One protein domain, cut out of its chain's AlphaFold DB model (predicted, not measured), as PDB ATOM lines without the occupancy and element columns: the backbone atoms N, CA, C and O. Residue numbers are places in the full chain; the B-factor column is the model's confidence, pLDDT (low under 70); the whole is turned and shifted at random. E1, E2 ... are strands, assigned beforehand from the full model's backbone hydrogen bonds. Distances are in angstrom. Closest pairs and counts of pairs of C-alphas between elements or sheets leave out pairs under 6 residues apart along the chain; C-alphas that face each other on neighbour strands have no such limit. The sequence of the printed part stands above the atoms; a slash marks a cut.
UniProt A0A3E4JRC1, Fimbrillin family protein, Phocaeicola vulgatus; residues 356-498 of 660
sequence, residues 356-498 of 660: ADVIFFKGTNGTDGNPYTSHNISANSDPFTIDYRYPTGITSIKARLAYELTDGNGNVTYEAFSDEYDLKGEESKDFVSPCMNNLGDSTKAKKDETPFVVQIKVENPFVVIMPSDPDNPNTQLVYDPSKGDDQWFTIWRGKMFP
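Overview. This is residues 356 to 498 of the 660 residues of the protein "Fimbrillin family protein" of Phocaeicola vulgatus (UniProt A0A3E4JRC1). Two sheets lie face to face in a sandwich, their strands crossed: a large, strongly twisted sheet of E2, E10, E7, E4 and E5, only partly covered on one face by a small sheet of E1, E3 and E6. The hairpin of E4 and E5, both bent, reaches away from the small sheet at its closed end, and a little hairpin of E8 and E9 sits by the end of E7 and the start of E10. The printed part has 143 residues with ten named strands, E1 to E10 in order along the chain, and no named helix; under half of the residues, 68, are in named elements, and the class is all strand. The large sheet is mixed, in the order E2, E10, E7, E4, E5, while the small one, E1, E3, E6, is antiparallel. The whole is compact, with a radius of gyration of the C-alphas of 15.7 A and spans of 43 by 39 by 30 A.

Along the chain. E1, residues 356 to 360, begins with C-alpha 356 at (114.321, 118.616, 95.736) and is 13.3 A from first to last C-alpha. After a long link come E2, residues 376 to 378, and E3, residues 383 to 389, which is 20.0 A long. E4, residues 396 to 406, is 28.4 A long and bends by 64 degrees at residue 403. E5, residues 412 to 422, is 24.6 A long and bends by 78 degrees at residue 417. E6 is residues 428 to 432, 13.6 A. E7, residues 450 to 459, is 28.8 A long and begins with C-alpha 450 at (121.810, 140.210, 94.158). E8, residues 464 to 466, and E9, residues 477 to 479, are short. E10, residues 488 to 497, is 22.9 A long, bends by 77 degrees at residue 491 and ends with C-alpha 497 at (124.771, 138.371, 88.618).

Arrangement. In the large sheet E2 and E5 are edge strands. E2 is parallel to E10, at 70 degrees between directions, with N 377 and O 495 2.9 A apart, within hydrogen-bond range. E10 and E7 are antiparallel at 159 degrees, with N 452 and O 494 at 2.8 A. E7 and E4 are antiparallel at 152 degrees, with N 457 and O 398 at 2.8 A. E4 and E5, a hairpin, are antiparallel at 153 degrees, with N 405 and O 413 at 2.8 A. From edge to edge of this sheet the strands' lines turn by 119 degrees. In the small sheet E3 is the inner strand, antiparallel to E1 at 165 degrees, with N 357 and O 387 at 2.8 A, and to E6 at 155 degrees, with N 431 and O 384 at 2.8 A. The parts of the two sheets that face each other are 9.7 A centre to centre, their best planes 12 degrees apart and their strands at 40 degrees. Between them, the closest C-alphas of E1 and E10 are those of Val 358 and Trp 492, 6.4 A. E8 and E9 are an antiparallel hairpin at 141 degrees, with N 479 and O 464 at 2.8 A. The closest C-alphas of E9 and E7 are those of Tyr 479 and Val 458, 7.2 A. E1 and E2 are only just apart, their closest C-alphas 8.4 A from each other.

Size, cuts and confidence. The two C-alphas farthest apart are those of Asp 368 and Ser 482, 47.8 A. The printed part has no cut. Its long links are E1 to E2, residues 361 to 375, and E6 to E7, residues 433 to 449. The mean pLDDT of the printed part is 83.5, and residues 391 to 394, 461 to 463 and 498 are under 70.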
ATOM      1  N   ALA A 356     114.084 117.827  96.935       86.81
ATOM      2  CA  ALA A 356     114.321 118.616  95.736       86.81
ATOM      3  C   ALA A 356     115.792 119.023  95.649       86.81
ATOM      4  O   ALA A 356     116.341 119.503  96.638       86.81
ATOM      5  N   ASP A 357     116.371 118.884  94.461       87.62
ATOM      6  CA  ASP A 357     117.727 119.297  94.122       87.62
ATOM      7  C   ASP A 357     117.679 120.246  92.921       87.62
ATOM      8  O   ASP A 357     117.027 119.971  91.911       87.62
ATOM      9  N   VAL A 358     118.381 121.376  93.019       91.06
ATOM     10  CA  VAL A 358     118.483 122.366  91.938       91.06
ATOM     11  C   VAL A 358     119.849 122.240  91.276       91.06
ATOM     12  O   VAL A 358     120.880 122.439  91.917       91.06
ATOM     13  N   ILE A 359     119.857 121.926  89.981       89.81
ATOM     14  CA  ILE A 359     121.069 121.607  89.224       89.81
ATOM     15  C   ILE A 359     121.204 122.569  88.047       89.81
ATOM     16  O   ILE A 359     120.455 122.489  87.074       89.81
ATOM     17  N   PHE A 360     122.193 123.458  88.105       89.75
ATOM     18  CA  PHE A 360     122.528 124.350  86.996       89.75
ATOM     19  C   PHE A 360     123.374 123.629  85.950       89.75
ATOM     20  O   PHE A 360     124.265 122.853  86.288       89.75
ATOM     21  N   PHE A 361     123.104 123.899  84.669       89.62
ATOM     22  CA  PHE A 361     123.854 123.333  83.543       89.62
ATOM     23  C   PHE A 361     123.981 121.804  83.595       89.62
ATOM     24  O   PHE A 361     125.040 121.251  83.300       89.62
ATOM     25  N   LYS A 362     122.899 121.108  83.971       88.44
ATOM     26  CA  LYS A 362     122.866 119.646  84.109       88.44
ATOM     27  C   LYS A 362     123.503 118.956  82.893       88.44
ATOM     28  O   LYS A 362     123.116 119.192  81.750       88.44
ATOM     29  N   GLY A 363     124.516 118.123  83.142       87.69
ATOM     30  CA  GLY A 363     125.264 117.406  82.101       87.69
ATOM     31  C   GLY A 363     126.304 118.234  81.328       87.69
ATOM     32  O   GLY A 363     126.905 117.714  80.392       87.69
ATOM     33  N   THR A 364     126.541 119.493  81.704       87.88
ATOM     34  CA  THR A 364     127.560 120.372  81.111       87.88
ATOM     35  C   THR A 364     128.599 120.759  82.163       87.88
ATOM     36  O   THR A 364     128.259 121.154  83.277       87.88
ATOM     37  N   ASN A 365     129.877 120.684  81.796       89.44
ATOM     38  CA  ASN A 365     130.968 121.071  82.686       89.44
ATOM     39  C   ASN A 365     131.276 122.572  82.583       89.44
ATOM     40  O   ASN A 365     131.101 123.196  81.532       89.44
ATOM     41  N   GLY A 366     131.767 123.131  83.685       88.88
ATOM     42  CA  GLY A 366     132.375 124.449  83.755       88.88
ATOM     43  C   GLY A 366     133.682 124.543  82.971       88.88
ATOM     44  O   GLY A 366     134.156 123.582  82.357       88.88
ATOM     45  N   THR A 367     134.288 125.730  82.972       86.62
ATOM     46  CA  THR A 367     135.538 125.980  82.225       86.62
ATOM     47  C   THR A 367     136.752 125.243  82.787       86.62
ATOM     48  O   THR A 367     137.746 125.099  82.080       86.62
ATOM     49  N   ASP A 368     136.680 124.768  84.029       88.56
ATOM     50  CA  ASP A 368     137.680 123.908  84.670       88.56
ATOM     51  C   ASP A 368     137.533 122.419  84.301       88.56
ATOM     52  O   ASP A 368     138.396 121.611  84.639       88.56
ATOM     53  N   GLY A 369     136.459 122.053  83.594       88.44
ATOM     54  CA  GLY A 369     136.164 120.682  83.197       88.44
ATOM     55  C   GLY A 369     135.353 119.871  84.210       88.44
ATOM     56  O   GLY A 369     135.115 118.698  83.930       88.44
ATOM     57  N   ASN A 370     134.878 120.458  85.317       89.06
ATOM     58  CA  ASN A 370     134.032 119.789  86.318       89.06
ATOM     59  C   ASN A 370     132.557 120.223  86.226       89.06
ATOM     60  O   ASN A 370     132.271 121.275  85.654       89.06
ATOM     61  N   PRO A 371     131.596 119.463  86.791       87.88
ATOM     62  CA  PRO A 371     130.206 119.904  86.889       87.88
ATOM     63  C   PRO A 371     130.078 121.251  87.605       87.88
ATOM     64  O   PRO A 371     130.732 121.500  88.622       87.88
ATOM     65  N   TYR A 372     129.216 122.119  87.079       86.25
ATOM     66  CA  TYR A 372     129.030 123.452  87.633       86.25
ATOM     67  C   TYR A 372     128.248 123.402  88.954       86.25
ATOM     68  O   TYR A 372     127.064 123.080  88.974       86.25
ATOM     69  N   THR A 373     128.925 123.711  90.061       79.56
ATOM     70  CA  THR A 373     128.381 123.638  91.435       79.56
ATOM     71  C   THR A 373     128.408 124.981  92.166       79.56
ATOM     72  O   THR A 373     128.027 125.064  93.333       79.56
ATOM     73  N   SER A 374     128.874 126.042  91.501       73.38
ATOM     74  CA  SER A 374     128.903 127.382  92.086       73.38
ATOM     75  C   SER A 374     127.483 127.935  92.233       73.38
ATOM     76  O   SER A 374     126.588 127.629  91.446       73.38
ATOM     77  N   HIS A 375     127.286 128.772  93.250       76.12
ATOM     78  CA  HIS A 375     125.991 129.367  93.580       76.12
ATOM     79  C   HIS A 375     125.764 130.713  92.870       76.12
ATOM     80  O   HIS A 375     124.851 131.450  93.225       76.12
ATOM     81  N   ASN A 376     126.579 131.054  91.871       85.44
ATOM     82  CA  ASN A 376     126.528 132.342  91.188       85.44
ATOM     83  C   ASN A 376     126.054 132.185  89.739       85.44
ATOM     84  O   ASN A 376     126.777 131.655  88.912       85.44
ATOM     85  N   ILE A 377     124.868 132.671  89.392       85.56
ATOM     86  CA  ILE A 377     124.267 132.462  88.061       85.56
ATOM     87  C   ILE A 377     124.123 133.782  87.310       85.56
ATOM     88  O   ILE A 377     124.046 134.842  87.925       85.56
ATOM     89  N   SER A 378     124.057 133.762  85.983       86.25
ATOM     90  CA  SER A 378     123.701 134.949  85.203       86.25
ATOM     91  C   SER A 378     122.183 135.098  85.091       86.25
ATOM     92  O   SER A 378     121.450 134.110  85.029       86.25
ATOM     93  N   ALA A 379     121.695 136.331  84.957       82.44
ATOM     94  CA  ALA A 379     120.323 136.582  84.496       82.44
ATOM     95  C   ALA A 379     120.227 136.631  82.953       82.44
ATOM     96  O   ALA A 379     119.633 137.538  82.371       82.44
ATOM     97  N   ASN A 380     120.885 135.687  82.274       80.56
ATOM     98  CA  ASN A 380     120.881 135.541  80.815       80.56
ATOM     99  C   ASN A 380     120.449 134.126  80.397       80.56
ATOM    100  O   ASN A 380     121.086 133.499  79.544       80.56
ATOM    101  N   SER A 381     119.361 133.625  80.990       79.88
ATOM    102  CA  SER A 381     118.762 132.332  80.630       79.88
ATOM    103  C   SER A 381     119.699 131.146  80.828       79.88
ATOM    104  O   SER A 381     119.838 130.277  79.959       79.88
ATOM    105  N   ASP A 382     120.360 131.107  81.978       85.88
ATOM    106  CA  ASP A 382     121.116 129.936  82.391       85.88
ATOM    107  C   ASP A 382     120.152 128.786  82.686       85.88
ATOM    108  O   ASP A 382     119.215 128.967  83.469       85.88
ATOM    109  N   PRO A 383     120.334 127.627  82.035       88.50
ATOM    110  CA  PRO A 383     119.470 126.482  82.225       88.50
ATOM    111  C   PRO A 383     119.731 125.860  83.589       88.50
ATOM    112  O   PRO A 383     120.881 125.657  83.994       88.50
ATOM    113  N   PHE A 384     118.653 125.495  84.261       90.62
ATOM    114  CA  PHE A 384     118.716 124.674  85.452       90.62
ATOM    115  C   PHE A 384     117.521 123.748  85.517       90.62
ATOM    116  O   PHE A 384     116.463 124.026  84.961       90.62
ATOM    117  N   THR A 385     117.701 122.651  86.224       91.38
ATOM    118  CA  THR A 385     116.666 121.651  86.429       91.38
ATOM    119  C   THR A 385     116.377 121.578  87.917       91.38
ATOM    120  O   THR A 385     117.303 121.618  88.729       91.38
ATOM    121  N   ILE A 386     115.102 121.477  88.280       92.50
ATOM    122  CA  ILE A 386     114.708 121.042  89.617       92.50
ATOM    123  C   ILE A 386     114.372 119.561  89.491       92.50
ATOM    124  O   ILE A 386     113.396 119.219  88.825       92.50
ATOM    125  N   ASP A 387     115.180 118.697  90.095       86.88
ATOM    126  CA  ASP A 387     114.862 117.280  90.275       86.88
ATOM    127  C   ASP A 387     114.159 117.137  91.619       86.88
ATOM    128  O   ASP A 387     114.669 117.610  92.631       86.88
ATOM    129  N   TYR A 388     112.976 116.531  91.657       84.56
ATOM    130  CA  TYR A 388     112.196 116.495  92.887       84.56
ATOM    131  C   TYR A 388     111.342 115.242  93.007       84.56
ATOM    132  O   TYR A 388     110.923 114.624  92.033       84.56
ATOM    133  N   ARG A 389     111.067 114.866  94.253       77.62
ATOM    134  CA  ARG A 389     110.130 113.802  94.597       77.62
ATOM    135  C   ARG A 389     109.221 114.303  95.690       77.62
ATOM    136  O   ARG A 389     109.666 114.953  96.636       77.62
ATOM    137  N   TYR A 390     107.946 113.994  95.552       70.12
ATOM    138  CA  TYR A 390     106.951 114.333  96.548       70.12
ATOM    139  C   TYR A 390     105.889 113.226  96.628       70.12
ATOM    140  O   TYR A 390     105.707 112.462  95.677       70.12
ATOM    141  N   PRO A 391     105.160 113.130  97.747       61.78
ATOM    142  CA  PRO A 391     104.188 112.063  97.959       61.78
ATOM    143  C   PRO A 391     102.955 112.236  97.066       61.78
ATOM    144  O   PRO A 391     102.441 113.344  96.909       61.78
ATOM    145  N   THR A 392     102.386 111.138  96.565       53.41
ATOM    146  CA  THR A 392     101.207 111.154  95.666       53.41
ATOM    147  C   THR A 392      99.967 111.852  96.251       53.41
ATOM    148  O   THR A 392      99.068 112.237  95.505       53.41
ATOM    149  N   GLY A 393      99.916 112.054  97.574       55.91
ATOM    150  CA  GLY A 393      98.845 112.755  98.287       55.91
ATOM    151  C   GLY A 393      98.981 114.283  98.392       55.91
ATOM    152  O   GLY A 393      98.117 114.903  99.006       55.91
ATOM    153  N   ILE A 394     100.036 114.904  97.849       68.69
ATOM    154  CA  ILE A 394     100.193 116.370  97.866       68.69
ATOM    155  C   ILE A 394      99.109 117.044  97.013       68.69
ATOM    156  O   ILE A 394      98.873 116.672  95.857       68.69
ATOM    157  N   THR A 395      98.437 118.055  97.580       77.19
ATOM    158  CA  THR A 395      97.333 118.749  96.895       77.19
ATOM    159  C   THR A 395      97.881 119.693  95.832       77.19
ATOM    160  O   THR A 395      97.476 119.591  94.669       77.19
ATOM    161  N   SER A 396      98.862 120.521  96.198       88.50
ATOM    162  CA  SER A 396      99.610 121.378  95.281       88.50
ATOM    163  C   SER A 396     101.087 121.410  95.661       88.50
ATOM    164  O   SER A 396     101.422 121.406  96.845       88.50
ATOM    165  N   ILE A 397     101.958 121.439  94.656       91.19
ATOM    166  CA  ILE A 397     103.374 121.750  94.810       91.19
ATOM    167  C   ILE A 397     103.770 122.697  93.686       91.19
ATOM    168  O   ILE A 397     103.506 122.429  92.514       91.19
ATOM    169  N   LYS A 398     104.358 123.829  94.055       94.31
ATOM    170  CA  LYS A 398     104.696 124.896  93.118       94.31
ATOM    171  C   LYS A 398     106.104 125.399  93.360       94.31
ATOM    172  O   LYS A 398     106.542 125.435  94.507       94.31
ATOM    173  N   ALA A 399     106.784 125.825  92.304       94.56
ATOM    174  CA  ALA A 399     108.066 126.514  92.392       94.56
ATOM    175  C   ALA A 399     107.923 128.012  92.113       94.56
ATOM    176  O   ALA A 399     107.040 128.442  91.369       94.56
ATOM    177  N   ARG A 400     108.836 128.801  92.680       93.38
ATOM    178  CA  ARG A 400     109.064 130.192  92.283       93.38
ATOM    179  C   ARG A 400     110.543 130.537  92.256       93.38
ATOM    180  O   ARG A 400     111.352 129.941  92.973       93.38
ATOM    181  N   LEU A 401     110.853 131.560  91.471       91.12
ATOM    182  CA  LEU A 401     112.164 132.187  91.381       91.12
ATOM    183  C   LEU A 401     112.057 133.623  91.903       91.12
ATOM    184  O   LEU A 401     111.198 134.382  91.444       91.12
ATOM    185  N   ALA A 402     112.928 134.004  92.839       91.94
ATOM    186  CA  ALA A 402     112.856 135.320  93.472       91.94
ATOM    187  C   ALA A 402     114.225 135.890  93.863       91.94
ATOM    188  O   ALA A 402     115.148 135.149  94.200       91.94
ATOM    189  N   TYR A 403     114.335 137.222  93.869       91.75
ATOM    190  CA  TYR A 403     115.420 137.908  94.572       91.75
ATOM    191  C   TYR A 403     115.101 137.889  96.059       91.75
ATOM    192  O   TYR A 403     113.965 138.148  96.464       91.75
ATOM    193  N   GLU A 404     116.119 137.625  96.864       92.81
ATOM    194  CA  GLU A 404     116.060 137.796  98.307       92.81
ATOM    195  C   GLU A 404     116.528 139.219  98.641       92.81
ATOM    196  O   GLU A 404     117.632 139.641  98.294       92.81
ATOM    197  N   LEU A 405     115.645 139.992  99.264       90.88
ATOM    198  CA  LEU A 405     115.871 141.381  99.643       90.88
ATOM    199  C   LEU A 405     115.925 141.453 101.162       90.88
ATOM    200  O   LEU A 405     115.043 140.929 101.833       90.88
ATOM    201  N   THR A 406     116.940 142.116 101.703       90.31
ATOM    202  CA  THR A 406     117.043 142.377 103.142       90.31
ATOM    203  C   THR A 406     116.879 143.869 103.384       90.31
ATOM    204  O   THR A 406     117.591 144.674 102.782       90.31
ATOM    205  N   ASP A 407     115.922 144.249 104.227       87.25
ATOM    206  CA  ASP A 407     115.731 145.647 104.603       87.25
ATOM    207  C   ASP A 407     116.810 146.128 105.597       87.25
ATOM    208  O   ASP A 407     117.624 145.356 106.106       87.25
ATOM    209  N   GLY A 408     116.820 147.430 105.904       85.75
ATOM    210  CA  GLY A 408     117.787 148.019 106.843       85.75
ATOM    211  C   GLY A 408     117.688 147.499 108.286       85.75
ATOM    212  O   GLY A 408     118.583 147.773 109.082       85.75
ATOM    213  N   ASN A 409     116.630 146.754 108.621       86.50
ATOM    214  CA  ASN A 409     116.411 146.134 109.927       86.50
ATOM    215  C   ASN A 409     116.772 144.637 109.933       86.50
ATOM    216  O   ASN A 409     116.648 143.993 110.974       86.50
ATOM    217  N   GLY A 410     117.214 144.081 108.800       86.25
ATOM    218  CA  GLY A 410     117.534 142.662 108.657       86.25
ATOM    219  C   GLY A 410     116.337 141.771 108.313       86.25
ATOM    220  O   GLY A 410     116.484 140.551 108.327       86.25
ATOM    221  N   ASN A 411     115.161 142.334 108.005       88.38
ATOM    222  CA  ASN A 411     114.019 141.528 107.576       88.38
ATOM    223  C   ASN A 411     114.197 141.097 106.125       88.38
ATOM    224  O   ASN A 411     114.494 141.917 105.254       88.38
ATOM    225  N   VAL A 412     113.948 139.816 105.870       90.69
ATOM    226  CA  VAL A 412     114.044 139.225 104.537       90.69
ATOM    227  C   VAL A 412     112.675 139.229 103.857       90.69
ATOM    228  O   VAL A 412     111.687 138.755 104.415       90.69
ATOM    229  N   THR A 413     112.622 139.736 102.628       92.19
ATOM    230  CA  THR A 413     111.462 139.674 101.729       92.19
ATOM    231  C   THR A 413     111.871 139.122 100.369       92.19
ATOM    232  O   THR A 413     113.039 139.198  99.994       92.19
ATOM    233  N   TYR A 414     110.909 138.619  99.599       92.62
ATOM    234  CA  TYR A 414     111.171 138.012  98.295       92.62
ATOM    235  C   TYR A 414     110.462 138.774  97.177       92.62
ATOM    236  O   TYR A 414     109.247 138.964  97.225       92.62
ATOM    237  N   GLU A 415     111.215 139.186  96.160       90.88
ATOM    238  CA  GLU A 415     110.677 139.757  94.924       90.88
ATOM    239  C   GLU A 415     110.633 138.658  93.857       90.88
ATOM    240  O   GLU A 415     111.667 138.316  93.287       90.88
ATOM    241  N   ALA A 416     109.455 138.077  93.619       87.75
ATOM    242  CA  ALA A 416     109.269 137.037  92.607       87.75
ATOM    243  C   ALA A 416     109.198 137.634  91.190       87.75
ATOM    244  O   ALA A 416     108.597 138.692  90.985       87.75
ATOM    245  N   PHE A 417     109.804 136.945  90.220       77.25
ATOM    246  CA  PHE A 417     109.700 137.266  88.778       77.25
ATOM    247  C   PHE A 417     108.791 136.292  88.062       77.25
ATOM    248  O   PHE A 417     108.159 136.637  87.072       77.25
ATOM    249  N   SER A 418     108.774 135.068  88.572       72.81
ATOM    250  CA  SER A 418     107.879 134.034  88.125       72.81
ATOM    251  C   SER A 418     107.525 133.156  89.308       72.81
ATOM    252  O   SER A 418     108.400 132.715  90.069       72.81
ATOM    253  N   ASP A 419     106.230 132.981  89.494       82.44
ATOM    254  CA  ASP A 419     105.626 132.306  90.617       82.44
ATOM    255  C   ASP A 419     104.642 131.238  90.150       82.44
ATOM    256  O   ASP A 419     104.239 131.156  88.993       82.44
ATOM    257  N   GLU A 420     104.293 130.367  91.090       86.31
ATOM    258  CA  GLU A 420     103.226 129.389  90.913       86.31
ATOM    259  C   GLU A 420     103.457 128.358  89.784       86.31
ATOM    260  O   GLU A 420     102.495 127.773  89.280       86.31
ATOM    261  N   TYR A 421     104.714 128.061  89.423       89.44
ATOM    262  CA  TYR A 421     105.019 126.982  88.479       89.44
ATOM    263  C   TYR A 421     104.575 125.640  89.043       89.44
ATOM    264  O   TYR A 421     105.175 125.146  89.995       89.44
ATOM    265  N   ASP A 422     103.562 125.033  88.429       91.75
ATOM    266  CA  ASP A 422     103.075 123.723  88.850       91.75
ATOM    267  C   ASP A 422     104.162 122.659  88.651       91.75
ATOM    268  O   ASP A 422     104.697 122.499  87.548       91.75
ATOM    269  N   LEU A 423     104.503 121.965  89.734       90.12
ATOM    270  CA  LEU A 423     105.431 120.835  89.750       90.12
ATOM    271  C   LEU A 423     104.683 119.490  89.816       90.12
ATOM    272  O   LEU A 423     105.282 118.431  89.981       90.12
ATOM    273  N   LYS A 424     103.350 119.490  89.748       83.31
ATOM    274  CA  LYS A 424     102.566 118.270  89.912       83.31
ATOM    275  C   LYS A 424     102.621 117.380  88.666       83.31
ATOM    276  O   LYS A 424     102.296 117.801  87.564       83.31
ATOM    277  N   GLY A 425     102.918 116.101  88.875       70.75
ATOM    278  CA  GLY A 425     102.867 115.031  87.876       70.75
ATOM    279  C   GLY A 425     104.194 114.767  87.166       70.75
ATOM    280  O   GLY A 425     104.239 113.913  86.285       70.75
ATOM    281  N   GLU A 426     105.255 115.469  87.553       74.25
ATOM    282  CA  GLU A 426     106.594 115.378  86.974       74.25
ATOM    283  C   GLU A 426     107.607 114.970  88.070       74.25
ATOM    284  O   GLU A 426     107.372 115.194  89.257       74.25
ATOM    285  N   GLU A 427     108.725 114.345  87.687       74.38
ATOM    286  CA  GLU A 427     109.843 114.001  88.603       74.38
ATOM    287  C   GLU A 427     111.023 114.980  88.475       74.38
ATOM    288  O   GLU A 427     112.001 114.940  89.224       74.38
ATOM    289  N   SER A 428     110.964 115.839  87.464       86.75
ATOM    290  CA  SER A 428     112.004 116.791  87.114       86.75
ATOM    291  C   SER A 428     111.405 117.845  86.195       86.75
ATOM    292  O   SER A 428     110.548 117.521  85.370       86.75
ATOM    293  N   LYS A 429     111.840 119.098  86.335       90.25
ATOM    294  CA  LYS A 429     111.379 120.197  85.487       90.25
ATOM    295  C   LYS A 429     112.512 121.150  85.146       90.25
ATOM    296  O   LYS A 429     113.251 121.587  86.028       90.25
ATOM    297  N   ASP A 430     112.615 121.477  83.862       90.56
ATOM    298  CA  ASP A 430     113.618 122.396  83.336       90.56
ATOM    299  C   ASP A 430     113.130 123.842  83.383       90.56
ATOM    300  O   ASP A 430     112.008 124.174  82.995       90.56
ATOM    301  N   PHE A 431     114.031 124.714  83.805       88.75
ATOM    302  CA  PHE A 431     113.843 126.145  83.923       88.75
ATOM    303  C   PHE A 431     115.032 126.883  83.314       88.75
ATOM    304  O   PHE A 431     116.088 126.320  83.014       88.75
ATOM    305  N   VAL A 432     114.858 128.189  83.145       85.69
ATOM    306  CA  VAL A 432     115.937 129.107  82.795       85.69
ATOM    307  C   VAL A 432     115.918 130.278  83.762       85.69
ATOM    308  O   VAL A 432     114.849 130.708  84.199       85.69
ATOM    309  N   SER A 433     117.092 130.798  84.112       83.69
ATOM    310  CA  SER A 433     117.166 132.045  84.869       83.69
ATOM    311  C   SER A 433     116.503 133.188  84.079       83.69
ATOM    312  O   SER A 433     116.526 133.185  82.840       83.69
ATOM    313  N   PRO A 434     115.882 134.167  84.757       79.31
ATOM    314  CA  PRO A 434     115.197 135.253  84.070       79.31
ATOM    315  C   PRO A 434     116.178 136.090  83.244       79.31
ATOM    316  O   PRO A 434     117.347 136.224  83.599       79.31
ATOM    317  N   CYS A 435     115.686 136.689  82.159       77.94
ATOM    318  CA  CYS A 435     116.445 137.636  81.351       77.94
ATOM    319  C   CYS A 435     116.283 139.049  81.930       77.94
ATOM    320  O   CYS A 435     115.221 139.646  81.792       77.94
ATOM    321  N   MET A 436     117.315 139.584  82.590       79.38
ATOM    322  CA  MET A 436     117.254 140.893  83.278       79.38
ATOM    323  C   MET A 436     118.243 141.925  82.706       79.38
ATOM    324  O   MET A 436     118.824 142.727  83.437       79.38
ATOM    325  N   ASN A 437     118.508 141.854  81.397       75.56
ATOM    326  CA  ASN A 437     119.386 142.786  80.669       75.56
ATOM    327  C   ASN A 437     118.559 143.890  79.995       75.56
ATOM    328  O   ASN A 437     117.353 144.001  80.195       75.56
ATOM    329  N   ASN A 438     119.204 144.682  79.141       70.25
ATOM    330  CA  ASN A 438     118.584 145.711  78.303       70.25
ATOM    331  C   ASN A 438     117.571 145.189  77.259       70.25
ATOM    332  O   ASN A 438     117.053 145.987  76.483       70.25
ATOM    333  N   LEU A 439     117.315 143.883  77.206       70.50
ATOM    334  CA  LEU A 439     116.291 143.231  76.384       70.50
ATOM    335  C   LEU A 439     115.170 142.608  77.233       70.50
ATOM    336  O   LEU A 439     114.187 142.146  76.666       70.50
ATOM    337  N   GLY A 440     115.340 142.550  78.557       72.69
ATOM    338  CA  GLY A 440     114.368 142.009  79.505       72.69
ATOM    339  C   GLY A 440     113.626 143.099  80.282       72.69
ATOM    340  O   GLY A 440     113.615 144.271  79.896       72.69
ATOM    341  N   ASP A 441     113.020 142.729  81.412       75.88
ATOM    342  CA  ASP A 441     112.298 143.678  82.267       75.88
ATOM    343  C   ASP A 441     113.260 144.560  83.083       75.88
ATOM    344  O   ASP A 441     113.757 144.203  84.157       75.88
ATOM    345  N   SER A 442     113.489 145.773  82.578       75.94
ATOM    346  CA  SER A 442     114.340 146.774  83.229       75.94
ATOM    347  C   SER A 442     113.860 147.230  84.616       75.94
ATOM    348  O   SER A 442     114.660 147.791  85.362       75.94
ATOM    349  N   THR A 443     112.595 146.996  84.992       80.25
ATOM    350  CA  THR A 443     112.068 147.374  86.318       80.25
ATOM    351  C   THR A 443     112.498 146.406  87.420       80.25
ATOM    352  O   THR A 443     112.567 146.789  88.589       80.25
ATOM    353  N   LYS A 444     112.818 145.164  87.044       80.94
ATOM    354  CA  LYS A 444     113.259 144.090  87.943       80.94
ATOM    355  C   LYS A 444     114.767 143.883  87.922       80.94
ATOM    356  O   LYS A 444     115.323 143.359  88.888       80.94
ATOM    357  N   ALA A 445     115.433 144.331  86.860       83.38
ATOM    358  CA  ALA A 445     116.880 144.277  86.735       83.38
ATOM    359  C   ALA A 445     117.607 144.987  87.893       83.38
ATOM    360  O   ALA A 445     117.163 146.008  88.425       83.38
ATOM    361  N   LYS A 446     118.757 144.433  88.291       86.12
ATOM    362  CA  LYS A 446     119.585 144.940  89.393       86.12
ATOM    363  C   LYS A 446     120.923 145.445  88.871       86.12
ATOM    364  O   LYS A 446     121.447 144.950  87.877       86.12
ATOM    365  N   LYS A 447     121.485 146.454  89.536       84.12
ATOM    366  CA  LYS A 447     122.805 146.996  89.179       84.12
ATOM    367  C   LYS A 447     123.931 146.090  89.667       84.12
ATOM    368  O   LYS A 447     124.916 145.892  88.956       84.12
ATOM    369  N   ASP A 448     123.760 145.553  90.865       85.00
ATOM    370  CA  ASP A 448     124.768 144.789  91.583       85.00
ATOM    371  C   ASP A 448     124.322 143.330  91.735       85.00
ATOM    372  O   ASP A 448     123.135 143.004  91.634       85.00
ATOM    373  N   GLU A 449     125.294 142.447  91.961       87.25
ATOM    374  CA  GLU A 449     125.048 141.041  92.276       87.25
ATOM    375  C   GLU A 449     124.054 140.932  93.443       87.25
ATOM    376  O   GLU A 449     124.279 141.496  94.516       87.25
ATOM    377  N   THR A 450     122.941 140.233  93.222       89.31
ATOM    378  CA  THR A 450     121.810 140.210  94.158       89.31
ATOM    379  C   THR A 450     121.509 138.773  94.588       89.31
ATOM    380  O   THR A 450     121.487 137.888  93.725       89.31
ATOM    381  N   PRO A 451     121.273 138.508  95.888       92.31
ATOM    382  CA  PRO A 451     120.840 137.200  96.366       92.31
ATOM    383  C   PRO A 451     119.622 136.675  95.601       92.31
ATOM    384  O   PRO A 451     118.645 137.393  95.381       92.31
ATOM    385  N   PHE A 452     119.688 135.416  95.190       91.00
ATOM    386  CA  PHE A 452     118.673 134.742  94.397       91.00
ATOM    387  C   PHE A 452     118.335 133.393  95.015       91.00
ATOM    388  O   PHE A 452     119.220 132.674  95.478       91.00
ATOM    389  N   VAL A 453     117.051 133.051  95.008       93.12
ATOM    390  CA  VAL A 453     116.549 131.807  95.585       93.12
ATOM    391  C   VAL A 453     115.624 131.078  94.624       93.12
ATOM    392  O   VAL A 453     114.847 131.689  93.881       93.12
ATOM    393  N   VAL A 454     115.669 129.753  94.712       92.88
ATOM    394  CA  VAL A 454     114.612 128.874  94.213       92.88
ATOM    395  C   VAL A 454     113.853 128.361  95.426       92.88
ATOM    396  O   VAL A 454     114.448 127.859  96.385       92.88
ATOM    397  N   GLN A 455     112.535 128.524  95.402       95.12
ATOM    398  CA  GLN A 455     111.678 128.137  96.514       95.12
ATOM    399  C   GLN A 455     110.538 127.257  96.031       95.12
ATOM    400  O   GLN A 455     110.073 127.401  94.900       95.12
ATOM    401  N   ILE A 456     110.059 126.395  96.920       94.44
ATOM    402  CA  ILE A 456     108.857 125.596  96.694       94.44
ATOM    403  C   ILE A 456     107.788 125.913  97.732       94.44
ATOM    404  O   ILE A 456     108.087 126.203  98.891       94.44
ATOM    405  N   LYS A 457     106.534 125.848  97.305       93.88
ATOM    406  CA  LYS A 457     105.343 125.937  98.145       93.88
ATOM    407  C   LYS A 457     104.579 124.640  98.015       93.88
ATOM    408  O   LYS A 457     104.472 124.087  96.922       93.88
ATOM    409  N   VAL A 458     104.059 124.165  99.136       88.44
ATOM    410  CA  VAL A 458     103.247 122.958  99.200       88.44
ATOM    411  C   VAL A 458     101.936 123.309  99.875       88.44
ATOM    412  O   VAL A 458     101.928 123.997 100.887       88.44
ATOM    413  N   GLU A 459     100.844 122.797  99.325       85.50
ATOM    414  CA  GLU A 459      99.519 122.867  99.931       85.50
ATOM    415  C   GLU A 459      99.060 121.438 100.202       85.50
ATOM    416  O   GLU A 459      99.089 120.569  99.315       85.50
ATOM    417  N   ASN A 460      98.689 121.156 101.449       70.94
ATOM    418  CA  ASN A 460      98.313 119.813 101.857       70.94
ATOM    419  C   ASN A 460      97.517 119.841 103.172       70.94
ATOM    420  O   ASN A 460      97.938 120.498 104.113       70.94
ATOM    421  N   PRO A 461      96.451 119.042 103.347       56.47
ATOM    422  CA  PRO A 461      95.723 118.967 104.622       56.47
ATOM    423  C   PRO A 461      96.526 118.407 105.811       56.47
ATOM    424  O   PRO A 461      95.979 118.251 106.904       56.47
ATOM    425  N   PHE A 462      97.809 118.077 105.635       58.47
ATOM    426  CA  PHE A 462      98.666 117.665 106.741       58.47
ATOM    427  C   PHE A 462     100.080 118.195 106.595       58.47
ATOM    428  O   PHE A 462     100.512 118.575 105.509       58.47
ATOM    429  N   VAL A 463     100.802 118.078 107.704       64.88
ATOM    430  CA  VAL A 463     102.218 118.386 107.815       64.88
ATOM    431  C   VAL A 463     103.048 117.621 106.778       64.88
ATOM    432  O   VAL A 463     102.797 116.438 106.523       64.88
ATOM    433  N   VAL A 464     104.020 118.314 106.182       70.75
ATOM    434  CA  VAL A 464     104.965 117.784 105.187       70.75
ATOM    435  C   VAL A 464     106.374 118.208 105.577       70.75
ATOM    436  O   VAL A 464     106.604 119.373 105.890       70.75
ATOM    437  N   ILE A 465     107.316 117.273 105.571       76.06
ATOM    438  CA  ILE A 465     108.739 117.565 105.706       76.06
ATOM    439  C   ILE A 465     109.230 118.105 104.372       76.06
ATOM    440  O   ILE A 465     109.046 117.489 103.323       76.06
ATOM    441  N   MET A 466     109.842 119.275 104.441       85.69
ATOM    442  CA  MET A 466     110.371 119.999 103.298       85.69
ATOM    443  C   MET A 466     111.876 119.732 103.178       85.69
ATOM    444  O   MET A 466     112.497 119.342 104.175       85.69
ATOM    445  N   PRO A 467     112.484 119.958 101.998       84.50
ATOM    446  CA  PRO A 467     113.936 119.926 101.862       84.50
ATOM    447  C   PRO A 467     114.592 120.844 102.899       84.50
ATOM    448  O   PRO A 467     114.021 121.877 103.261       84.50
ATOM    449  N   SER A 468     115.766 120.456 103.395       81.88
ATOM    450  CA  SER A 468     116.514 121.267 104.361       81.88
ATOM    451  C   SER A 468     116.871 122.636 103.781       81.88
ATOM    452  O   SER A 468     117.053 122.778 102.572       81.88
ATOM    453  N   ASP A 469     117.027 123.636 104.654       83.19
ATOM    454  CA  ASP A 469     117.543 124.940 104.228       83.19
ATOM    455  C   ASP A 469     118.974 124.766 103.682       83.19
ATOM    456  O   ASP A 469     119.800 124.154 104.374       83.19
ATOM    457  N   PRO A 470     119.303 125.300 102.491       84.81
ATOM    458  CA  PRO A 470     120.647 125.190 101.926       84.81
ATOM    459  C   PRO A 470     121.741 125.780 102.831       84.81
ATOM    460  O   PRO A 470     122.859 125.267 102.839       84.81
ATOM    461  N   ASP A 471     121.430 126.796 103.644       82.38
ATOM    462  CA  ASP A 471     122.400 127.404 104.567       82.38
ATOM    463  C   ASP A 471     122.441 126.704 105.932       82.38
ATOM    464  O   ASP A 471     123.363 126.914 106.727       82.38
ATOM    465  N   ASN A 472     121.444 125.872 106.235       81.12
ATOM    466  CA  ASN A 472     121.350 125.146 107.494       81.12
ATOM    467  C   ASN A 472     120.849 123.709 107.264       81.12
ATOM    468  O   ASN A 472     119.728 123.363 107.656       81.12
ATOM    469  N   PRO A 473     121.695 122.842 106.675       73.88
ATOM    470  CA  PRO A 473     121.291 121.510 106.221       73.88
ATOM    471  C   PRO A 473     120.852 120.578 107.360       73.88
ATOM    472  O   PRO A 473     120.132 119.609 107.126       73.88
ATOM    473  N   ASN A 474     121.247 120.884 108.601       74.06
ATOM    474  CA  ASN A 474     120.880 120.117 109.794       74.06
ATOM    475  C   ASN A 474     119.500 120.492 110.358       74.06
ATOM    476  O   ASN A 474     119.035 119.860 111.306       74.06
ATOM    477  N   THR A 475     118.856 121.533 109.826       72.25
ATOM    478  CA  THR A 475     117.535 121.965 110.284       72.25
ATOM    479  C   THR A 475     116.453 121.341 109.420       72.25
ATOM    480  O   THR A 475     116.365 121.606 108.224       72.25
ATOM    481  N   GLN A 476     115.591 120.539 110.045       75.50
ATOM    482  CA  GLN A 476     114.423 119.977 109.382       75.50
ATOM    483  C   GLN A 476     113.360 121.064 109.185       75.50
ATOM    484  O   GLN A 476     112.820 121.608 110.153       75.50
ATOM    485  N   LEU A 477     113.046 121.363 107.926       83.69
ATOM    486  CA  LEU A 477     111.955 122.261 107.567       83.69
ATOM    487  C   LEU A 477     110.646 121.485 107.437       83.69
ATOM    488  O   LEU A 477     110.611 120.337 106.997       83.69
ATOM    489  N   VAL A 478     109.550 122.117 107.853       81.50
ATOM    490  CA  VAL A 478     108.240 121.476 107.935       81.50
ATOM    491  C   VAL A 478     107.156 122.464 107.511       81.50
ATOM    492  O   VAL A 478     107.031 123.534 108.108       81.50
ATOM    493  N   TYR A 479     106.356 122.088 106.516       82.81
ATOM    494  CA  TYR A 479     105.081 122.727 106.201       82.81
ATOM    495  C   TYR A 479     104.012 122.258 107.183       82.81
ATOM    496  O   TYR A 479     103.884 121.060 107.437       82.81
ATOM    497  N   ASP A 480     103.250 123.199 107.737       77.81
ATOM    498  CA  ASP A 480     102.177 122.948 108.695       77.81
ATOM    499  C   ASP A 480     100.912 123.701 108.253       77.81
ATOM    500  O   ASP A 480     100.882 124.929 108.362       77.81
ATOM    501  N   PRO A 481      99.852 123.001 107.806       71.94
ATOM    502  CA  PRO A 481      98.642 123.646 107.292       71.94
ATOM    503  C   PRO A 481      97.925 124.514 108.333       71.94
ATOM    504  O   PRO A 481      97.159 125.405 107.977       71.94
ATOM    505  N   SER A 482      98.176 124.311 109.635       71.31
ATOM    506  CA  SER A 482      97.604 125.170 110.682       71.31
ATOM    507  C   SER A 482      98.167 126.596 110.672       71.31
ATOM    508  O   SER A 482      97.555 127.501 111.242       71.31
ATOM    509  N   LYS A 483      99.315 126.808 110.017       77.12
ATOM    510  CA  LYS A 483      99.973 128.112 109.870       77.12
ATOM    511  C   LYS A 483      99.601 128.828 108.569       77.12
ATOM    512  O   LYS A 483     100.055 129.951 108.357       77.12
ATOM    513  N   GLY A 484      98.749 128.214 107.747       75.44
ATOM    514  CA  GLY A 484      98.350 128.711 106.434       75.44
ATOM    515  C   GLY A 484      99.220 128.176 105.294       75.44
ATOM    516  O   GLY A 484     100.320 127.670 105.503       75.44
ATOM    517  N   ASP A 485      98.697 128.317 104.077       78.19
ATOM    518  CA  ASP A 485      99.224 127.656 102.875       78.19
ATOM    519  C   ASP A 485     100.215 128.509 102.072       78.19
ATOM    520  O   ASP A 485     100.770 128.057 101.078       78.19
ATOM    521  N   ASP A 486     100.487 129.735 102.521       83.44
ATOM    522  CA  ASP A 486     101.292 130.718 101.783       83.44
ATOM    523  C   ASP A 486     102.802 130.652 102.081       83.44
ATOM    524  O   ASP A 486     103.575 131.541 101.709       83.44
ATOM    525  N   GLN A 487     103.248 129.595 102.764       90.31
ATOM    526  CA  GLN A 487     104.644 129.444 103.155       90.31
ATOM    527  C   GLN A 487     105.505 128.897 102.007       90.31
ATOM    528  O   GLN A 487     105.284 127.798 101.502       90.31
ATOM    529  N   TRP A 488     106.554 129.644 101.664       93.50
ATOM    530  CA  TRP A 488     107.585 129.237 100.711       93.50
ATOM    531  C   TRP A 488     108.838 128.737 101.434       93.50
ATOM    532  O   TRP A 488     109.295 129.358 102.393       93.50
ATOM    533  N   PHE A 489     109.408 127.640 100.943       93.50
ATOM    534  CA  PHE A 489     110.604 126.997 101.482       93.50
ATOM    535  C   PHE A 489     111.751 127.132 100.489       93.50
ATOM    536  O   PHE A 489     111.619 126.728  99.334       93.50
ATOM    537  N   THR A 490     112.870 127.710 100.924       93.56
ATOM    538  CA  THR A 490     114.075 127.837 100.096       93.56
ATOM    539  C   THR A 490     114.762 126.488  99.959       93.56
ATOM    540  O   THR A 490     115.158 125.903 100.958       93.56
ATOM    541  N   ILE A 491     114.911 126.025  98.717       91.81
ATOM    542  CA  ILE A 491     115.582 124.755  98.385       91.81
ATOM    543  C   ILE A 491     116.945 124.974  97.729       91.81
ATOM    544  O   ILE A 491     117.750 124.058  97.623       91.81
ATOM    545  N   TRP A 492     117.207 126.201  97.283       92.19
ATOM    546  CA  TRP A 492     118.492 126.616  96.747       92.19
ATOM    547  C   TRP A 492     118.654 128.119  96.949       92.19
ATOM    548  O   TRP A 492     117.703 128.882  96.749       92.19
ATOM    549  N   ARG A 493     119.859 128.545  97.327       91.44
ATOM    550  CA  ARG A 493     120.221 129.951  97.505       91.44
ATOM    551  C   ARG A 493     121.566 130.211  96.858       91.44
ATOM    552  O   ARG A 493     122.504 129.443  97.019       91.44
ATOM    553  N   GLY A 494     121.664 131.334  96.176       91.06
ATOM    554  CA  GLY A 494     122.895 131.785  95.573       91.06
ATOM    555  C   GLY A 494     122.831 133.261  95.257       91.06
ATOM    556  O   GLY A 494     122.047 134.009  95.844       91.06
ATOM    557  N   LYS A 495     123.651 133.697  94.316       90.62
ATOM    558  CA  LYS A 495     123.608 135.056  93.813       90.62
ATOM    559  C   LYS A 495     123.357 135.042  92.326       90.62
ATOM    560  O   LYS A 495     123.905 134.239  91.580       90.62
ATOM    561  N   MET A 496     122.518 135.958  91.885       88.00
ATOM    562  CA  MET A 496     122.342 136.202  90.474       88.00
ATOM    563  C   MET A 496     123.106 137.461  90.120       88.00
ATOM    564  O   MET A 496     122.880 138.548  90.663       88.00
ATOM    565  N   PHE A 497     124.025 137.289  89.189       84.44
ATOM    566  CA  PHE A 497     124.771 138.371  88.618       84.44
ATOM    567  C   PHE A 497     123.941 139.002  87.493       84.44
ATOM    568  O   PHE A 497     123.542 138.315  86.540       84.44
ATOM    569  N   PRO A 498     123.625 140.301  87.598       68.69
ATOM    570  CA  PRO A 498     122.780 140.953  86.625       68.69
ATOM    571  C   PRO A 498     123.492 141.056  85.265       68.69
ATOM    572  O   PRO A 498     124.701 141.279  85.189       68.69
TER     573      PRO A 498